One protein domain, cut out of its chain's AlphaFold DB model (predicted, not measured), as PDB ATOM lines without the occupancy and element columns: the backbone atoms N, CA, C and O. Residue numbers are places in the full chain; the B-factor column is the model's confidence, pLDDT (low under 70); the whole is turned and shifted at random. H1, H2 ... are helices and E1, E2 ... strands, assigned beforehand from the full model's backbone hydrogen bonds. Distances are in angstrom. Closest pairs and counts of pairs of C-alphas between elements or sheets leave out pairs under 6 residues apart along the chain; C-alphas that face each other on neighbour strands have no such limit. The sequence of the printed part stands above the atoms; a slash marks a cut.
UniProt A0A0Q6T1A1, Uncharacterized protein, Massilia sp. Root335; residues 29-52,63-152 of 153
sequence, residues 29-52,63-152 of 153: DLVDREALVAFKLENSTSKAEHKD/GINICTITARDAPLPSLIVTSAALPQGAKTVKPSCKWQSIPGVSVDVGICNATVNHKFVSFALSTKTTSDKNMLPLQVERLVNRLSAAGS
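AT A GLANCE: This is residues 29 to 52 and 63 to 152 of the 153 residues of an uncharacterized protein of Massilia sp. Root335 (UniProt A0A0Q6T1A1). One twisted sheet of six strands makes a long wall, with the helix H2 running lengthwise over the E5 and E6 part of one face and no named helix over the other face. The short helix H1 sits beside residues 135 to 139 of H2. The printed part has 114 residues with two named helices and six named strands, in the order H1 E1 E2 E3 E4 E5 E6 H2, of mixed class, helices and strands; the sheet's order is E1 - E2 - E3 - E6 - E5 - E4, all antiparallel. The whole is compact, with a radius of gyration of the C-alphas of 14.1 A, yet elongated in outline, spanning 42 by 26 by 24 A.

HOW THE PARTS SIT: The sheet has edge strands E1, residues 44 to 51, and E4, residues 96 to 101; its inner strands are E2, residues 64 to 71, E3, residues 78 to 85, E5, residues 107 to 116, and E6, residues 119 to 128. From edge to edge the strands' lines turn by 65 degrees. E4, E5 and E6 form a meander, each strand the antiparallel neighbour of the one before; with E3, the neighbour of E6, they form a Greek key. N 47 and O 68 of E1 and E2 are 2.8 A apart, within hydrogen-bond range, as are N 67 and O 81 of the hairpin E2 and E3, 2.8 A, N 80 and O 124 of E3 and E6, 2.8 A, N 112 and O 123 of the hairpin E5 and E6, 2.8 A, and N 98 and O 111 of the hairpin E4 and E5, 2.8 A. H2, residues 135 to 150, is on the sheet at a height of 9.2 A, over E5 and only just over E6, on which 3 of its C-alphas fall. On the local plane it stands at 18 degrees to E5, along the strands; their closest C-alphas, of Val 116 and Ser 148, are 6.0 A apart. H1, residues 33 to 38, is not on the sheet. It only just touches H2, with 3 pairs of C-alphas within 8 A, at a shallow tilt of 19 degrees, opposite ways; the closest are those of Ala 35 and Gln 139, 6.0 A. In both helices every O i to N i+4 pair is within hydrogen-bond range.

IN THESE COORDINATES: E6 measures 29.4 A, E5 28.3 A, E3 23.6 A, E2 23.2 A, H2 22.8 A, E1 22.6 A, E4 17.3 A and H1 8.6 A. H1 begins at C-alpha 33 (36.749, -6.169, 42.147), and H2 ends at C-alpha 150 (22.214, -0.454, 36.134).

THE WHOLE: The C-alphas farthest apart, of Gly 104 and Ser 152, are 45.7 A apart. Residues 53 to 62 are not printed; C-alphas 52 and 63 are 4.5 A apart across this cut. Of the links that are printed whole, none is long. Residues 130 to 131 and 151 to 152 have pLDDT under 70.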
ATOM      1  N   ASP A  29      34.081  -7.403  32.172       86.81
ATOM      2  CA  ASP A  29      33.460  -6.286  32.897       86.81
ATOM      3  C   ASP A  29      32.260  -6.701  33.771       86.81
ATOM      4  O   ASP A  29      31.813  -5.950  34.642       86.81
ATOM      5  N   LEU A  30      31.726  -7.913  33.572       87.50
ATOM      6  CA  LEU A  30      30.656  -8.457  34.410       87.50
ATOM      7  C   LEU A  30      31.147  -8.802  35.820       87.50
ATOM      8  O   LEU A  30      30.337  -8.842  36.747       87.50
ATOM      9  N   VAL A  31      32.450  -9.043  35.986       90.50
ATOM     10  CA  VAL A  31      33.071  -9.379  37.269       90.50
ATOM     11  C   VAL A  31      33.704  -8.126  37.843       90.50
ATOM     12  O   VAL A  31      34.589  -7.527  37.244       90.50
ATOM     13  N   ASP A  32      33.264  -7.725  39.028       90.94
ATOM     14  CA  ASP A  32      33.871  -6.592  39.712       90.94
ATOM     15  C   ASP A  32      34.983  -7.002  40.669       90.94
ATOM     16  O   ASP A  32      35.222  -8.176  40.956       90.94
ATOM     17  N   ARG A  33      35.655  -5.984  41.202       91.31
ATOM     18  CA  ARG A  33      36.749  -6.169  42.147       91.31
ATOM     19  C   ARG A  33      36.335  -6.963  43.386       91.31
ATOM     20  O   ARG A  33      37.129  -7.761  43.860       91.31
ATOM     21  N   GLU A  34      35.124  -6.776  43.904       92.25
ATOM     22  CA  GLU A  34      34.654  -7.502  45.092       92.25
ATOM     23  C   GLU A  34      34.522  -9.006  44.813       92.25
ATOM     24  O   GLU A  34      34.972  -9.820  45.620       92.25
ATOM     25  N   ALA A  35      34.002  -9.385  43.642       91.75
ATOM     26  CA  ALA A  35      33.971 -10.781  43.219       91.75
ATOM     27  C   ALA A  35      35.389 -11.342  43.027       91.75
ATOM     28  O   ALA A  35      35.667 -12.460  43.463       91.75
ATOM     29  N   LEU A  36      36.309 -10.568  42.438       93.00
ATOM     30  CA  LEU A  36      37.709 -10.987  42.298       93.00
ATOM     31  C   LEU A  36      38.369 -11.243  43.661       93.00
ATOM     32  O   LEU A  36      39.029 -12.266  43.825       93.00
ATOM     33  N   VAL A  37      38.143 -10.378  44.651       92.31
ATOM     34  CA  VAL A  37      38.613 -10.573  46.036       92.31
ATOM     35  C   VAL A  37      38.017 -11.843  46.636       92.31
ATOM     36  O   VAL A  37      38.748 -12.713  47.115       92.31
ATOM     37  N   ALA A  38      36.696 -11.998  46.551       91.31
ATOM     38  CA  ALA A  38      35.979 -13.153  47.086       91.31
ATOM     39  C   ALA A  38      36.481 -14.488  46.506       91.31
ATOM     40  O   ALA A  38      36.557 -15.496  47.213       91.31
ATOM     41  N   PHE A  39      36.873 -14.492  45.231       92.25
ATOM     42  CA  PHE A  39      37.403 -15.669  44.544       92.25
ATOM     43  C   PHE A  39      38.924 -15.814  44.623       92.25
ATOM     44  O   PHE A  39      39.459 -16.759  44.041       92.25
ATOM     45  N   LYS A  40      39.628 -14.937  45.354       92.12
ATOM     46  CA  LYS A  40      41.101 -14.912  45.447       92.12
ATOM     47  C   LYS A  40      41.778 -14.743  44.077       92.12
ATOM     48  O   LYS A  40      42.800 -15.362  43.787       92.12
ATOM     49  N   LEU A  41      41.185 -13.901  43.234       92.44
ATOM     50  CA  LEU A  41      41.607 -13.550  41.875       92.44
ATOM     51  C   LEU A  41      42.053 -12.077  41.766       92.44
ATOM     52  O   LEU A  41      42.083 -11.519  40.681       92.44
ATOM     53  N   GLU A  42      42.424 -11.420  42.865       90.62
ATOM     54  CA  GLU A  42      42.836  -9.999  42.860       90.62
ATOM     55  C   GLU A  42      44.075  -9.739  41.996       90.62
ATOM     56  O   GLU A  42      44.178  -8.712  41.331       90.62
ATOM     57  N   ASN A  43      44.997 -10.702  41.981       89.75
ATOM     58  CA  ASN A  43      46.212 -10.693  41.172       89.75
ATOM     59  C   ASN A  43      46.085 -11.695  40.016       89.75
ATOM     60  O   ASN A  43      46.947 -12.554  39.832       89.75
ATOM     61  N   SER A  44      44.980 -11.642  39.276       91.25
ATOM     62  CA  SER A  44      44.716 -12.546  38.155       91.25
ATOM     63  C   SER A  44      45.247 -12.036  36.818       91.25
ATOM     64  O   SER A  44      45.487 -10.841  36.635       91.25
ATOM     65  N   THR A  45      45.350 -12.941  35.852       92.44
ATOM     66  CA  THR A  45      45.395 -12.615  34.425       92.44
ATOM     67  C   THR A  45      44.036 -12.912  33.797       92.44
ATOM     68  O   THR A  45      43.381 -13.892  34.156       92.44
ATOM     69  N   SER A  46      43.598 -12.059  32.870       91.94
ATOM     70  CA  SER A  46      42.345 -12.233  32.135       91.94
ATOM     71  C   SER A  46      42.610 -12.454  30.651       91.94
ATOM     72  O   SER A  46      43.468 -11.802  30.055       91.94
ATOM     73  N   LYS A  47      41.841 -13.352  30.042       92.50
ATOM     74  CA  LYS A  47      41.819 -13.587  28.600       92.50
ATOM     75  C   LYS A  47      40.379 -13.505  28.109       92.50
ATOM     76  O   LYS A  47      39.549 -14.309  28.529       92.50
ATOM     77  N   ALA A  48      40.113 -12.561  27.214       92.25
ATOM     78  CA  ALA A  48      38.838 -12.432  26.524       92.25
ATOM     79  C   ALA A  48      38.882 -13.158  25.171       92.25
ATOM     80  O   ALA A  48      39.903 -13.162  24.480       92.25
ATOM     81  N   GLU A  49      37.773 -13.784  24.800       90.94
ATOM     82  CA  GLU A  49      37.574 -14.466  23.527       90.94
ATOM     83  C   GLU A  49      36.149 -14.205  23.031       90.94
ATOM     84  O   GLU A  49      35.191 -14.253  23.805       90.94
ATOM     85  N   HIS A  50      36.010 -13.954  21.732       87.31
ATOM     86  CA  HIS A  50      34.726 -13.891  21.048       87.31
ATOM     87  C   HIS A  50      34.609 -15.086  20.104       87.31
ATOM     88  O   HIS A  50      35.545 -15.379  19.359       87.31
ATOM     89  N   LYS A  51      33.469 -15.775  20.133       85.12
ATOM     90  CA  LYS A  51      33.151 -16.877  19.224       85.12
ATOM     91  C   LYS A  51      31.867 -16.576  18.478       85.12
ATOM     92  O   LYS A  51      30.797 -16.526  19.084       85.12
ATOM     93  N   ASP A  52      31.977 -16.464  17.164       81.44
ATOM     94  CA  ASP A  52      30.817 -16.404  16.289       81.44
ATOM     95  C   ASP A  52      30.099 -17.758  16.278       81.44
ATOM     96  O   ASP A  52      30.713 -18.818  16.117       81.44
ATOM     97  N   GLY A  63      26.880 -13.788  18.848       80.38
ATOM     98  CA  GLY A  63      28.247 -14.112  19.248       80.38
ATOM     99  C   GLY A  63      28.317 -14.447  20.743       80.38
ATOM    100  O   GLY A  63      27.594 -13.868  21.566       80.38
ATOM    101  N   ILE A  64      29.178 -15.397  21.099       87.88
ATOM    102  CA  ILE A  64      29.455 -15.787  22.482       87.88
ATOM    103  C   ILE A  64      30.732 -15.080  22.918       87.88
ATOM    104  O   ILE A  64      31.782 -15.237  22.302       87.88
ATOM    105  N   ASN A  65      30.655 -14.336  24.012       91.00
ATOM    106  CA  ASN A  65      31.817 -13.744  24.653       91.00
ATOM    107  C   ASN A  65      32.231 -14.618  25.837       91.00
ATOM    108  O   ASN A  65      31.388 -15.044  26.628       91.00
ATOM    109  N   ILE A  66      33.523 -14.888  25.960       93.06
ATOM    110  CA  ILE A  66      34.105 -15.703  27.021       93.06
ATOM    111  C   ILE A  66      35.236 -14.898  27.648       93.06
ATOM    112  O   ILE A  66      36.146 -14.451  26.959       93.06
ATOM    113  N   CYS A  67      35.202 -14.738  28.962       94.62
ATOM    114  CA  CYS A  67      36.307 -14.215  29.746       94.62
ATOM    115  C   CYS A  67      36.824 -15.318  30.661       94.62
ATOM    116  O   CYS A  67      36.058 -15.901  31.421       94.62
ATOM    117  N   THR A  68      38.118 -15.606  30.606       95.31
ATOM    118  CA  THR A  68      38.785 -16.497  31.561       95.31
ATOM    119  C   THR A  68      39.684 -15.668  32.457       95.31
ATOM    120  O   THR A  68      40.544 -14.950  31.954       95.31
ATOM    121  N   ILE A  69      39.499 -15.775  33.766       95.62
ATOM    122  CA  ILE A  69      40.254 -15.067  34.795       95.62
ATOM    123  C   ILE A  69      40.951 -16.115  35.658       95.62
ATOM    124  O   ILE A  69      40.288 -16.893  36.340       95.62
ATOM    125  N   THR A  70      42.277 -16.150  35.637       94.81
ATOM    126  CA  THR A  70      43.065 -17.186  36.323       94.81
ATOM    127  C   THR A  70      44.069 -16.545  37.267       94.81
ATOM    128  O   THR A  70      44.609 -15.476  36.975       94.81
ATOM    129  N   ALA A  71      44.325 -17.176  38.414       93.25
ATOM    130  CA  ALA A  71      45.386 -16.738  39.313       93.25
ATOM    131  C   ALA A  71      46.737 -16.672  38.570       93.25
ATOM    132  O   ALA A  71      47.068 -17.556  37.784       93.25
ATOM    133  N   ARG A  72      47.529 -15.616  38.799       90.25
ATOM    134  CA  ARG A  72      48.769 -15.376  38.038       90.25
ATOM    135  C   ARG A  72      49.772 -16.529  38.130       90.25
ATOM    136  O   ARG A  72      50.364 -16.893  37.121       90.25
ATOM    137  N   ASP A  73      49.929 -17.099  39.321       89.62
ATOM    138  CA  ASP A  73      50.994 -18.064  39.619       89.62
ATOM    139  C   ASP A  73      50.488 -19.515  39.709       89.62
ATOM    140  O   ASP A  73      51.245 -20.423  40.053       89.62
ATOM    141  N   ALA A  74      49.201 -19.759  39.437       87.31
ATOM    142  CA  ALA A  74      48.601 -21.083  39.564       87.31
ATOM    143  C   ALA A  74      47.389 -21.265  38.635       87.31
ATOM    144  O   ALA A  74      46.624 -20.330  38.428       87.31
ATOM    145  N   PRO A  75      47.124 -22.492  38.148       87.94
ATOM    146  CA  PRO A  75      45.947 -22.764  37.316       87.94
ATOM    147  C   PRO A  75      44.617 -22.656  38.081       87.94
ATOM    148  O   PRO A  75      43.557 -22.666  37.462       87.94
ATOM    149  N   LEU A  76      44.656 -22.584  39.417       91.56
ATOM    150  CA  LEU A  76      43.496 -22.429  40.291       91.56
ATOM    151  C   LEU A  76      43.790 -21.385  41.384       91.56
ATOM    152  O   LEU A  76      44.906 -21.385  41.912       91.56
ATOM    153  N   PRO A  77      42.794 -20.591  41.815       93.25
ATOM    154  CA  PRO A  77      41.430 -20.550  41.287       93.25
ATOM    155  C   PRO A  77      41.372 -20.001  39.853       93.25
ATOM    156  O   PRO A  77      42.261 -19.271  39.415       93.25
ATOM    157  N   SER A  78      40.335 -20.394  39.116       95.06
ATOM    158  CA  SER A  78      40.054 -19.886  37.772       95.06
ATOM    159  C   SER A  78      38.552 -19.690  37.602       95.06
ATOM    160  O   SER A  78      37.768 -20.573  37.953       95.06
ATOM    161  N   LEU A  79      38.154 -18.527  37.097       95.94
ATOM    162  CA  LEU A  79      36.776 -18.150  36.821       95.94
ATOM    163  C   LEU A  79      36.596 -17.975  35.314       95.94
ATOM    164  O   LEU A  79      37.283 -17.170  34.692       95.94
ATOM    165  N   ILE A  80      35.634 -18.685  34.740       96.31
ATOM    166  CA  ILE A  80      35.199 -18.492  33.359       96.31
ATOM    167  C   ILE A  80      33.838 -17.812  33.387       96.31
ATOM    168  O   ILE A  80      32.906 -18.301  34.027       96.31
ATOM    169  N   VAL A  81      33.724 -16.691  32.687       95.44
ATOM    170  CA  VAL A  81      32.481 -15.953  32.495       95.44
ATOM    171  C   VAL A  81      32.115 -15.991  31.030       95.44
ATOM    172  O   VAL A  81      32.827 -15.452  30.188       95.44
ATOM    173  N   THR A  82      30.989 -16.614  30.732       93.94
ATOM    174  CA  THR A  82      30.451 -16.696  29.379       93.94
ATOM    175  C   THR A  82      29.214 -15.830  29.299       93.94
ATOM    176  O   THR A  82      28.334 -15.950  30.150       93.94
ATOM    177  N   SER A  83      29.105 -14.995  28.269       91.56
ATOM    178  CA  SER A  83      27.873 -14.275  27.973       91.56
ATOM    179  C   SER A  83      27.466 -14.397  26.511       91.56
ATOM    180  O   SER A  83      28.302 -14.432  25.609       91.56
ATOM    181  N   ALA A  84      26.161 -14.462  26.277       88.94
ATOM    182  CA  ALA A  84      25.582 -14.502  24.942       88.94
ATOM    183  C   ALA A  84      24.297 -13.677  24.917       88.94
ATOM    184  O   ALA A  84      23.535 -13.681  25.887       88.94
ATOM    185  N   ALA A  85      24.047 -12.975  23.813       85.88
ATOM    186  CA  ALA A  85      22.772 -12.301  23.612       85.88
ATOM    187  C   ALA A  85      21.646 -13.339  23.541       85.88
ATOM    188  O   ALA A  85      21.765 -14.358  22.856       85.88
ATOM    189  N   LEU A  86      20.556 -13.089  24.260       81.06
ATOM    190  CA  LEU A  86      19.362 -13.913  24.166       81.06
ATOM    191  C   LEU A  86      18.477 -13.426  23.014       81.06
ATOM    192  O   LEU A  86      18.349 -12.216  22.812       81.06
ATOM    193  N   PRO A  87      17.820 -14.344  22.284       75.81
ATOM    194  CA  PRO A  87      16.828 -13.958  21.294       75.81
ATOM    195  C   PRO A  87      15.642 -13.257  21.967       75.81
ATOM    196  O   PRO A  87      15.344 -13.472  23.148       75.81
ATOM    197  N   GLN A  88      14.928 -12.433  21.199       75.81
ATOM    198  CA  GLN A  88      13.698 -11.802  21.679       75.81
ATOM    199  C   GLN A  88      12.698 -12.866  22.158       75.81
ATOM    200  O   GLN A  88      12.517 -13.902  21.523       75.81
ATOM    201  N   GLY A  89      12.061 -12.612  23.304       70.88
ATOM    202  CA  GLY A  89      11.105 -13.541  23.916       70.88
ATOM    203  C   GLY A  89      11.733 -14.703  24.696       70.88
ATOM    204  O   GLY A  89      10.997 -15.527  25.243       70.88
ATOM    205  N   ALA A  90      13.066 -14.779  24.798       78.00
ATOM    206  CA  ALA A  90      13.717 -15.731  25.692       78.00
ATOM    207  C   ALA A  90      13.303 -15.494  27.153       78.00
ATOM    208  O   ALA A  90      13.187 -14.360  27.619       78.00
ATOM    209  N   LYS A  91      13.099 -16.587  27.895       78.94
ATOM    210  CA  LYS A  91      12.729 -16.524  29.312       78.94
ATOM    211  C   LYS A  91      13.910 -16.049  30.157       78.94
ATOM    212  O   LYS A  91      15.020 -16.556  30.010       78.94
ATOM    213  N   THR A  92      13.640 -15.150  31.099       80.88
ATOM    214  CA  THR A  92      14.604 -14.760  32.131       80.88
ATOM    215  C   THR A  92      14.860 -15.929  33.077       80.88
ATOM    216  O   THR A  92      13.931 -16.481  33.671       80.88
ATOM    217  N   VAL A  93      16.129 -16.291  33.238       81.25
ATOM    218  CA  VAL A  93      16.587 -17.331  34.160       81.25
ATOM    219  C   VAL A  93      17.096 -16.668  35.438       81.25
ATOM    220  O   VAL A  93      18.031 -15.867  35.402       81.25
ATOM    221  N   LYS A  94      16.482 -16.999  36.579       85.75
ATOM    222  CA  LYS A  94      17.017 -16.616  37.894       85.75
ATOM    223  C   LYS A  94      18.361 -17.314  38.138       85.75
ATOM    224  O   LYS A  94      18.533 -18.429  37.641       85.75
ATOM    225  N   PRO A  95      19.277 -16.716  38.926       88.19
ATOM    226  CA  PRO A  95      20.527 -17.363  39.295       88.19
ATOM    227  C   PRO A  95      20.287 -18.778  39.821       88.19
ATOM    228  O   PRO A  95      19.528 -18.987  40.766       88.19
ATOM    229  N   SER A  96      20.911 -19.760  39.180       92.69
ATOM    230  CA  SER A  96      20.874 -21.156  39.612       92.69
ATOM    231  C   SER A  96      22.278 -21.724  39.575       92.69
ATOM    232  O   SER A  96      22.969 -21.606  38.565       92.69
ATOM    233  N   CYS A  97      22.694 -22.317  40.691       94.12
ATOM    234  CA  CYS A  97      24.064 -22.749  40.900       94.12
ATOM    235  C   CYS A  97      24.137 -24.242  41.199       94.12
ATOM    236  O   CYS A  97      23.287 -24.794  41.899       94.12
ATOM    237  N   LYS A  98      25.175 -24.890  40.680       93.88
ATOM    238  CA  LYS A  98      25.500 -26.287  40.955       93.88
ATOM    239  C   LYS A  98      26.982 -26.412  41.247       93.88
ATOM    240  O   LYS A  98      27.791 -25.729  40.631       93.88
ATOM    241  N   TRP A  99      27.316 -27.313  42.158       92.88
ATOM    242  CA  TRP A  99      28.693 -27.666  42.467       92.88
ATOM    243  C   TRP A  99      28.942 -29.125  42.148       92.88
ATOM    244  O   TRP A  99      28.107 -29.984  42.434       92.88
ATOM    245  N   GLN A 100      30.114 -29.388  41.599       91.62
ATOM    246  CA  GLN A 100      30.593 -30.728  41.337       91.62
ATOM    247  C   GLN A 100      32.051 -30.829  41.769       91.62
ATOM    248  O   GLN A 100      32.892 -30.038  41.352       91.62
ATOM    249  N   SER A 101      32.344 -31.826  42.596       91.62
ATOM    250  CA  SER A 101      33.716 -32.247  42.874       91.62
ATOM    251  C   SER A 101      34.166 -33.179  41.757       91.62
ATOM    252  O   SER A 101      33.428 -34.102  41.401       91.62
ATOM    253  N   ILE A 102      35.342 -32.941  41.178       88.31
ATOM    254  CA  ILE A 102      35.864 -33.788  40.102       88.31
ATOM    255  C   ILE A 102      36.586 -34.989  40.736       88.31
ATOM    256  O   ILE A 102      37.573 -34.797  41.440       88.31
ATOM    257  N   PRO A 103      36.125 -36.238  40.538       85.50
ATOM    258  CA  PRO A 103      36.770 -37.397  41.147       85.50
ATOM    259  C   PRO A 103      38.230 -37.537  40.699       85.50
ATOM    260  O   PRO A 103      38.545 -37.359  39.526       85.50
ATOM    261  N   GLY A 104      39.121 -37.881  41.630       83.75
ATOM    262  CA  GLY A 104      40.535 -38.140  41.330       83.75
ATOM    263  C   GLY A 104      41.416 -36.896  41.176       83.75
ATOM    264  O   GLY A 104      42.633 -37.036  41.090       83.75
ATOM    265  N   VAL A 105      40.845 -35.688  41.207       84.31
ATOM    266  CA  VAL A 105      41.598 -34.427  41.269       84.31
ATOM    267  C   VAL A 105      40.991 -33.552  42.363       84.31
ATOM    268  O   VAL A 105      39.778 -33.420  42.444       84.31
ATOM    269  N   SER A 106      41.799 -32.966  43.248       90.06
ATOM    270  CA  SER A 106      41.305 -32.164  44.386       90.06
ATOM    271  C   SER A 106      40.784 -30.784  43.951       90.06
ATOM    272  O   SER A 106      41.300 -29.743  44.373       90.06
ATOM    273  N   VAL A 107      39.774 -30.785  43.078       91.69
ATOM    274  CA  VAL A 107      39.183 -29.624  42.412       91.69
ATOM    275  C   VAL A 107      37.663 -29.692  42.508       91.69
ATOM    276  O   VAL A 107      37.041 -30.702  42.174       91.69
ATOM    277  N   ASP A 108      37.079 -28.582  42.934       93.19
ATOM    278  CA  ASP A 108      35.650 -28.319  42.890       93.19
ATOM    279  C   ASP A 108      35.346 -27.318  41.779       93.19
ATOM    280  O   ASP A 108      36.048 -26.315  41.619       93.19
ATOM    281  N   VAL A 109      34.274 -27.585  41.039       93.88
ATOM    282  CA  VAL A 109      33.752 -26.699  40.002       93.88
ATOM    283  C   VAL A 109      32.347 -26.265  40.390       93.88
ATOM    284  O   VAL A 109      31.442 -27.090  40.533       93.88
ATOM    285  N   GLY A 110      32.169 -24.963  40.576       95.00
ATOM    286  CA  GLY A 110      30.871 -24.327  40.752       95.00
ATOM    287  C   GLY A 110      30.433 -23.687  39.444       95.00
ATOM    288  O   GLY A 110      31.214 -22.963  38.838       95.00
ATOM    289  N   ILE A 111      29.202 -23.932  39.006       96.00
ATOM    290  CA  ILE A 111      28.619 -23.320  37.808       96.00
ATOM    291  C   ILE A 111      27.335 -22.615  38.210       96.00
ATOM    292  O   ILE A 111      26.446 -23.251  38.776       96.00
ATOM    293  N   CYS A 112      27.215 -21.338  37.873       95.44
ATOM    294  CA  CYS A 112      26.001 -20.556  38.048       95.44
ATOM    295  C   CYS A 112      25.538 -19.966  36.722       95.44
ATOM    296  O   CYS A 112      26.338 -19.389  35.992       95.44
ATOM    297  N   ASN A 113      24.242 -20.062  36.438       94.75
ATOM    298  CA  ASN A 113      23.634 -19.496  35.235       94.75
ATOM    299  C   ASN A 113      22.561 -18.477  35.610       94.75
ATOM    300  O   ASN A 113      21.780 -18.726  36.531       94.75
ATOM    301  N   ALA A 114      22.501 -17.371  34.876       93.19
ATOM    302  CA  ALA A 114      21.508 -16.319  35.059       93.19
ATOM    303  C   ALA A 114      21.215 -15.587  33.741       93.19
ATOM    304  O   ALA A 114      21.937 -15.718  32.751       93.19
ATOM    305  N   THR A 115      20.160 -14.779  33.746       89.69
ATOM    306  CA  THR A 115      19.877 -13.797  32.697       89.69
ATOM    307  C   THR A 115      20.051 -12.386  33.243       89.69
ATOM    308  O   THR A 115      19.507 -12.066  34.296       89.69
ATOM    309  N   VAL A 116      20.774 -11.538  32.511       86.19
ATOM    310  CA  VAL A 116      21.026 -10.128  32.849       86.19
ATOM    311  C   VAL A 116      20.911  -9.292  31.580       86.19
ATOM    312  O   VAL A 116      21.601  -9.589  30.611       86.19
ATOM    313  N   ASN A 117      20.069  -8.253  31.568       82.75
ATOM    314  CA  ASN A 117      19.956  -7.282  30.464       82.75
ATOM    315  C   ASN A 117      19.899  -7.938  29.065       82.75
ATOM    316  O   ASN A 117      20.711  -7.640  28.192       82.75
ATOM    317  N   HIS A 118      18.974  -8.886  28.872       82.31
ATOM    318  CA  HIS A 118      18.818  -9.675  27.635       82.31
ATOM    319  C   HIS A 118      20.040 -10.513  27.223       82.31
ATOM    320  O   HIS A 118      20.151 -10.933  26.073       82.31
ATOM    321  N   LYS A 119      20.946 -10.811  28.156       86.44
ATOM    322  CA  LYS A 119      22.054 -11.745  27.960       86.44
ATOM    323  C   LYS A 119      21.899 -12.949  28.874       86.44
ATOM    324  O   LYS A 119      21.517 -12.821  30.035       86.44
ATOM    325  N   PHE A 120      22.225 -14.121  28.354       89.94
ATOM    326  CA  PHE A 120      22.541 -15.278  29.175       89.94
ATOM    327  C   PHE A 120      23.955 -15.093  29.708       89.94
ATOM    328  O   PHE A 120      24.843 -14.725  28.939       89.94
ATOM    329  N   VAL A 121      24.161 -15.343  30.997       92.44
ATOM    330  CA  VAL A 121      25.476 -15.286  31.632       92.44
ATOM    331  C   VAL A 121      25.701 -16.568  32.422       92.44
ATOM    332  O   VAL A 121      24.835 -17.002  33.185       92.44
ATOM    333  N   SER A 122      26.873 -17.167  32.241       94.69
ATOM    334  CA  SER A 122      27.336 -18.333  32.985       94.69
ATOM    335  C   SER A 122      28.650 -18.009  33.680       94.69
ATOM    336  O   SER A 122      29.557 -17.465  33.056       94.69
ATOM    337  N   PHE A 123      28.748 -18.352  34.960       95.50
ATOM    338  CA  PHE A 123      29.949 -18.230  35.776       95.50
ATOM    339  C   PHE A 123      30.388 -19.629  36.190       95.50
ATOM    340  O   PHE A 123      29.641 -20.318  36.886       95.50
ATOM    341  N   ALA A 124      31.585 -20.044  35.794       96.31
ATOM    342  CA  ALA A 124      32.181 -21.311  36.189       96.31
ATOM    343  C   ALA A 124      33.457 -21.055  36.997       96.31
ATOM    344  O   ALA A 124      34.459 -20.603  36.448       96.31
ATOM    345  N   LEU A 125      33.423 -21.332  38.299       95.88
ATOM    346  CA  LEU A 125      34.562 -21.199  39.203       95.88
ATOM    347  C   LEU A 125      35.167 -22.572  39.472       95.88
ATOM    348  O   LEU A 125      34.512 -23.441  40.041       95.88
ATOM    349  N   SER A 126      36.435 -22.733  39.121       94.81
ATOM    350  CA  SER A 126      37.248 -23.885  39.494       94.81
ATOM    351  C   SER A 126      38.153 -23.507  40.662       94.81
ATOM    352  O   SER A 126      38.858 -22.498  40.616       94.81
ATOM    353  N   THR A 127      38.149 -24.316  41.716       93.62
ATOM    354  CA  THR A 127      38.901 -24.063  42.953       93.62
ATOM    355  C   THR A 127      39.339 -25.374  43.602       93.62
ATOM    356  O   THR A 127      38.865 -26.445  43.239       93.62
ATOM    357  N   LYS A 128      40.269 -25.320  44.559       90.88
ATOM    358  CA  LYS A 128      40.644 -26.503  45.350       90.88
ATOM    359  C   LYS A 128      39.487 -26.898  46.277       90.88
ATOM    360  O   LYS A 128      38.751 -26.032  46.744       90.88
ATOM    361  N   THR A 129      39.367 -28.186  46.598       80.56
ATOM    362  CA  THR A 129      38.243 -28.785  47.361       80.56
ATOM    363  C   THR A 129      38.012 -28.207  48.771       80.56
ATOM    364  O   THR A 129      37.034 -28.531  49.433       80.56
ATOM    365  N   THR A 130      38.902 -27.344  49.265       68.69
ATOM    366  CA  THR A 130      38.777 -26.660  50.562       68.69
ATOM    367  C   THR A 130      37.994 -25.344  50.492       68.69
ATOM    368  O   THR A 130      37.953 -24.600  51.471       68.69
ATOM    369  N   SER A 131      37.417 -25.008  49.336       66.38
ATOM    370  CA  SER A 131      36.785 -23.709  49.108       66.38
ATOM    371  C   SER A 131      35.353 -23.640  49.637       66.38
ATOM    372  O   SER A 131      34.596 -24.607  49.569       66.38
ATOM    373  N   ASP A 132      34.962 -22.455  50.105       78.75
ATOM    374  CA  ASP A 132      33.586 -22.158  50.499       78.75
ATOM    375  C   ASP A 132      32.651 -22.224  49.278       78.75
ATOM    376  O   ASP A 132      32.648 -21.341  48.415       78.75
ATOM    377  N   LYS A 133      31.855 -23.298  49.203       82.25
ATOM    378  CA  LYS A 133      30.898 -23.549  48.114       82.25
ATOM    379  C   LYS A 133      29.751 -22.531  48.090       82.25
ATOM    380  O   LYS A 133      29.083 -22.388  47.065       82.25
ATOM    381  N   ASN A 134      29.535 -21.780  49.168       84.44
ATOM    382  CA  ASN A 134      28.495 -20.753  49.208       84.44
ATOM    383  C   ASN A 134      28.949 -19.435  48.570       84.44
ATOM    384  O   ASN A 134      28.108 -18.610  48.212       84.44
ATOM    385  N   MET A 135      30.256 -19.251  48.355       89.56
ATOM    386  CA  MET A 135      30.804 -17.997  47.838       89.56
ATOM    387  C   MET A 135      30.317 -17.677  46.420       89.56
ATOM    388  O   MET A 135      29.904 -16.553  46.146       89.56
ATOM    389  N   LEU A 136      30.343 -18.657  45.508       91.56
ATOM    390  CA  LEU A 136      29.952 -18.429  44.113       91.56
ATOM    391  C   LEU A 136      28.466 -18.037  43.973       91.56
ATOM    392  O   LEU A 136      28.213 -17.010  43.344       91.56
ATOM    393  N   PRO A 137      27.491 -18.764  44.562       92.50
ATOM    394  CA  PRO A 137      26.089 -18.347  44.524       92.50
ATOM    395  C   PRO A 137      25.855 -16.920  45.031       92.50
ATOM    396  O   PRO A 137      25.209 -16.135  44.339       92.50
ATOM    397  N   LEU A 138      26.437 -16.567  46.183       93.25
ATOM    398  CA  LEU A 138      26.287 -15.238  46.785       93.25
ATOM    399  C   LEU A 138      26.828 -14.132  45.873       93.25
ATOM    400  O   LEU A 138      26.170 -13.115  45.650       93.25
ATOM    401  N   GLN A 139      28.021 -14.336  45.312       94.12
ATOM    402  CA  GLN A 139      28.641 -13.356  44.425       94.12
ATOM    403  C   GLN A 139      27.879 -13.208  43.106       94.12
ATOM    404  O   GLN A 139      27.710 -12.090  42.623       94.12
ATOM    405  N   VAL A 140      27.373 -14.303  42.535       93.00
ATOM    406  CA  VAL A 140      26.586 -14.246  41.296       93.00
ATOM    407  C   VAL A 140      25.259 -13.530  41.522       93.00
ATOM    408  O   VAL A 140      24.893 -12.682  40.713       93.00
ATOM    409  N   GLU A 141      24.563 -13.806  42.625       93.31
ATOM    410  CA  GLU A 141      23.327 -13.100  42.970       93.31
ATOM    411  C   GLU A 141      23.563 -11.589  43.121       93.31
ATOM    412  O   GLU A 141      22.851 -10.785  42.513       93.31
ATOM    413  N   ARG A 142      24.623 -11.192  43.838       94.25
ATOM    414  CA  ARG A 142      25.034  -9.786  43.980       94.25
ATOM    415  C   ARG A 142      25.309  -9.127  42.624       94.25
ATOM    416  O   ARG A 142      24.771  -8.055  42.343       94.25
ATOM    417  N   LEU A 143      26.121  -9.764  41.776       92.06
ATOM    418  CA  LEU A 143      26.485  -9.238  40.456       92.06
ATOM    419  C   LEU A 143      25.255  -9.074  39.554       92.06
ATOM    420  O   LEU A 143      25.086  -8.023  38.936       92.06
ATOM    421  N   VAL A 144      24.379 -10.081  39.512       90.62
ATOM    422  CA  VAL A 144      23.142 -10.066  38.714       90.62
ATOM    423  C   VAL A 144      22.208  -8.943  39.163       90.62
ATOM    424  O   VAL A 144      21.716  -8.190  38.317       90.62
ATOM    425  N   ASN A 145      22.001  -8.785  40.473       91.00
ATOM    426  CA  ASN A 145      21.149  -7.728  41.019       91.00
ATOM    427  C   ASN A 145      21.694  -6.338  40.667       91.00
ATOM    428  O   ASN A 145      20.950  -5.473  40.203       91.00
ATOM    429  N   ARG A 146      23.011  -6.144  40.799       89.88
ATOM    430  CA  ARG A 146      23.684  -4.887  40.448       89.88
ATOM    431  C   ARG A 146      23.539  -4.543  38.965       89.88
ATOM    432  O   ARG A 146      23.194  -3.415  38.624       89.88
ATOM    433  N   LEU A 147      23.801  -5.503  38.081       86.75
ATOM    434  CA  LEU A 147      23.743  -5.280  36.635       86.75
ATOM    435  C   LEU A 147      22.310  -5.036  36.141       86.75
ATOM    436  O   LEU A 147      22.112  -4.248  35.217       86.75
ATOM    437  N   SER A 148      21.321  -5.673  36.772       84.25
ATOM    438  CA  SER A 148      19.900  -5.446  36.469       84.25
ATOM    439  C   SER A 148      19.448  -4.042  36.893       84.25
ATOM    440  O   SER A 148      18.703  -3.388  36.166       84.25
ATOM    441  N   ALA A 149      19.943  -3.540  38.031       83.19
ATOM    442  CA  ALA A 149      19.671  -2.171  38.469       83.19
ATOM    443  C   ALA A 149      20.296  -1.125  37.527       83.19
ATOM    444  O   ALA A 149      19.659  -0.127  37.206       83.19
ATOM    445  N   ALA A 150      21.513  -1.374  37.030       76.94
ATOM    446  CA  ALA A 150      22.214  -0.454  36.134       76.94
ATOM    447  C   ALA A 150      21.568  -0.315  34.741       76.94
ATOM    448  O   ALA A 150      21.718   0.722  34.106       76.94
ATOM    449  N   GLY A 151      20.853  -1.340  34.261       60.62
ATOM    450  CA  GLY A 151      20.169  -1.324  32.959       60.62
ATOM    451  C   GLY A 151      18.767  -0.706  32.965       60.62
ATOM    452  O   GLY A 151      18.098  -0.742  31.939       60.62
ATOM    453  N   SER A 152      18.299  -0.193  34.109       54.09
ATOM    454  CA  SER A 152      16.944   0.360  34.280       54.09
ATOM    455  C   SER A 152      16.868   1.892  34.125       54.09
ATOM    456  O   SER A 152      15.868   2.491  34.519       54.09
TER     457      SER A 152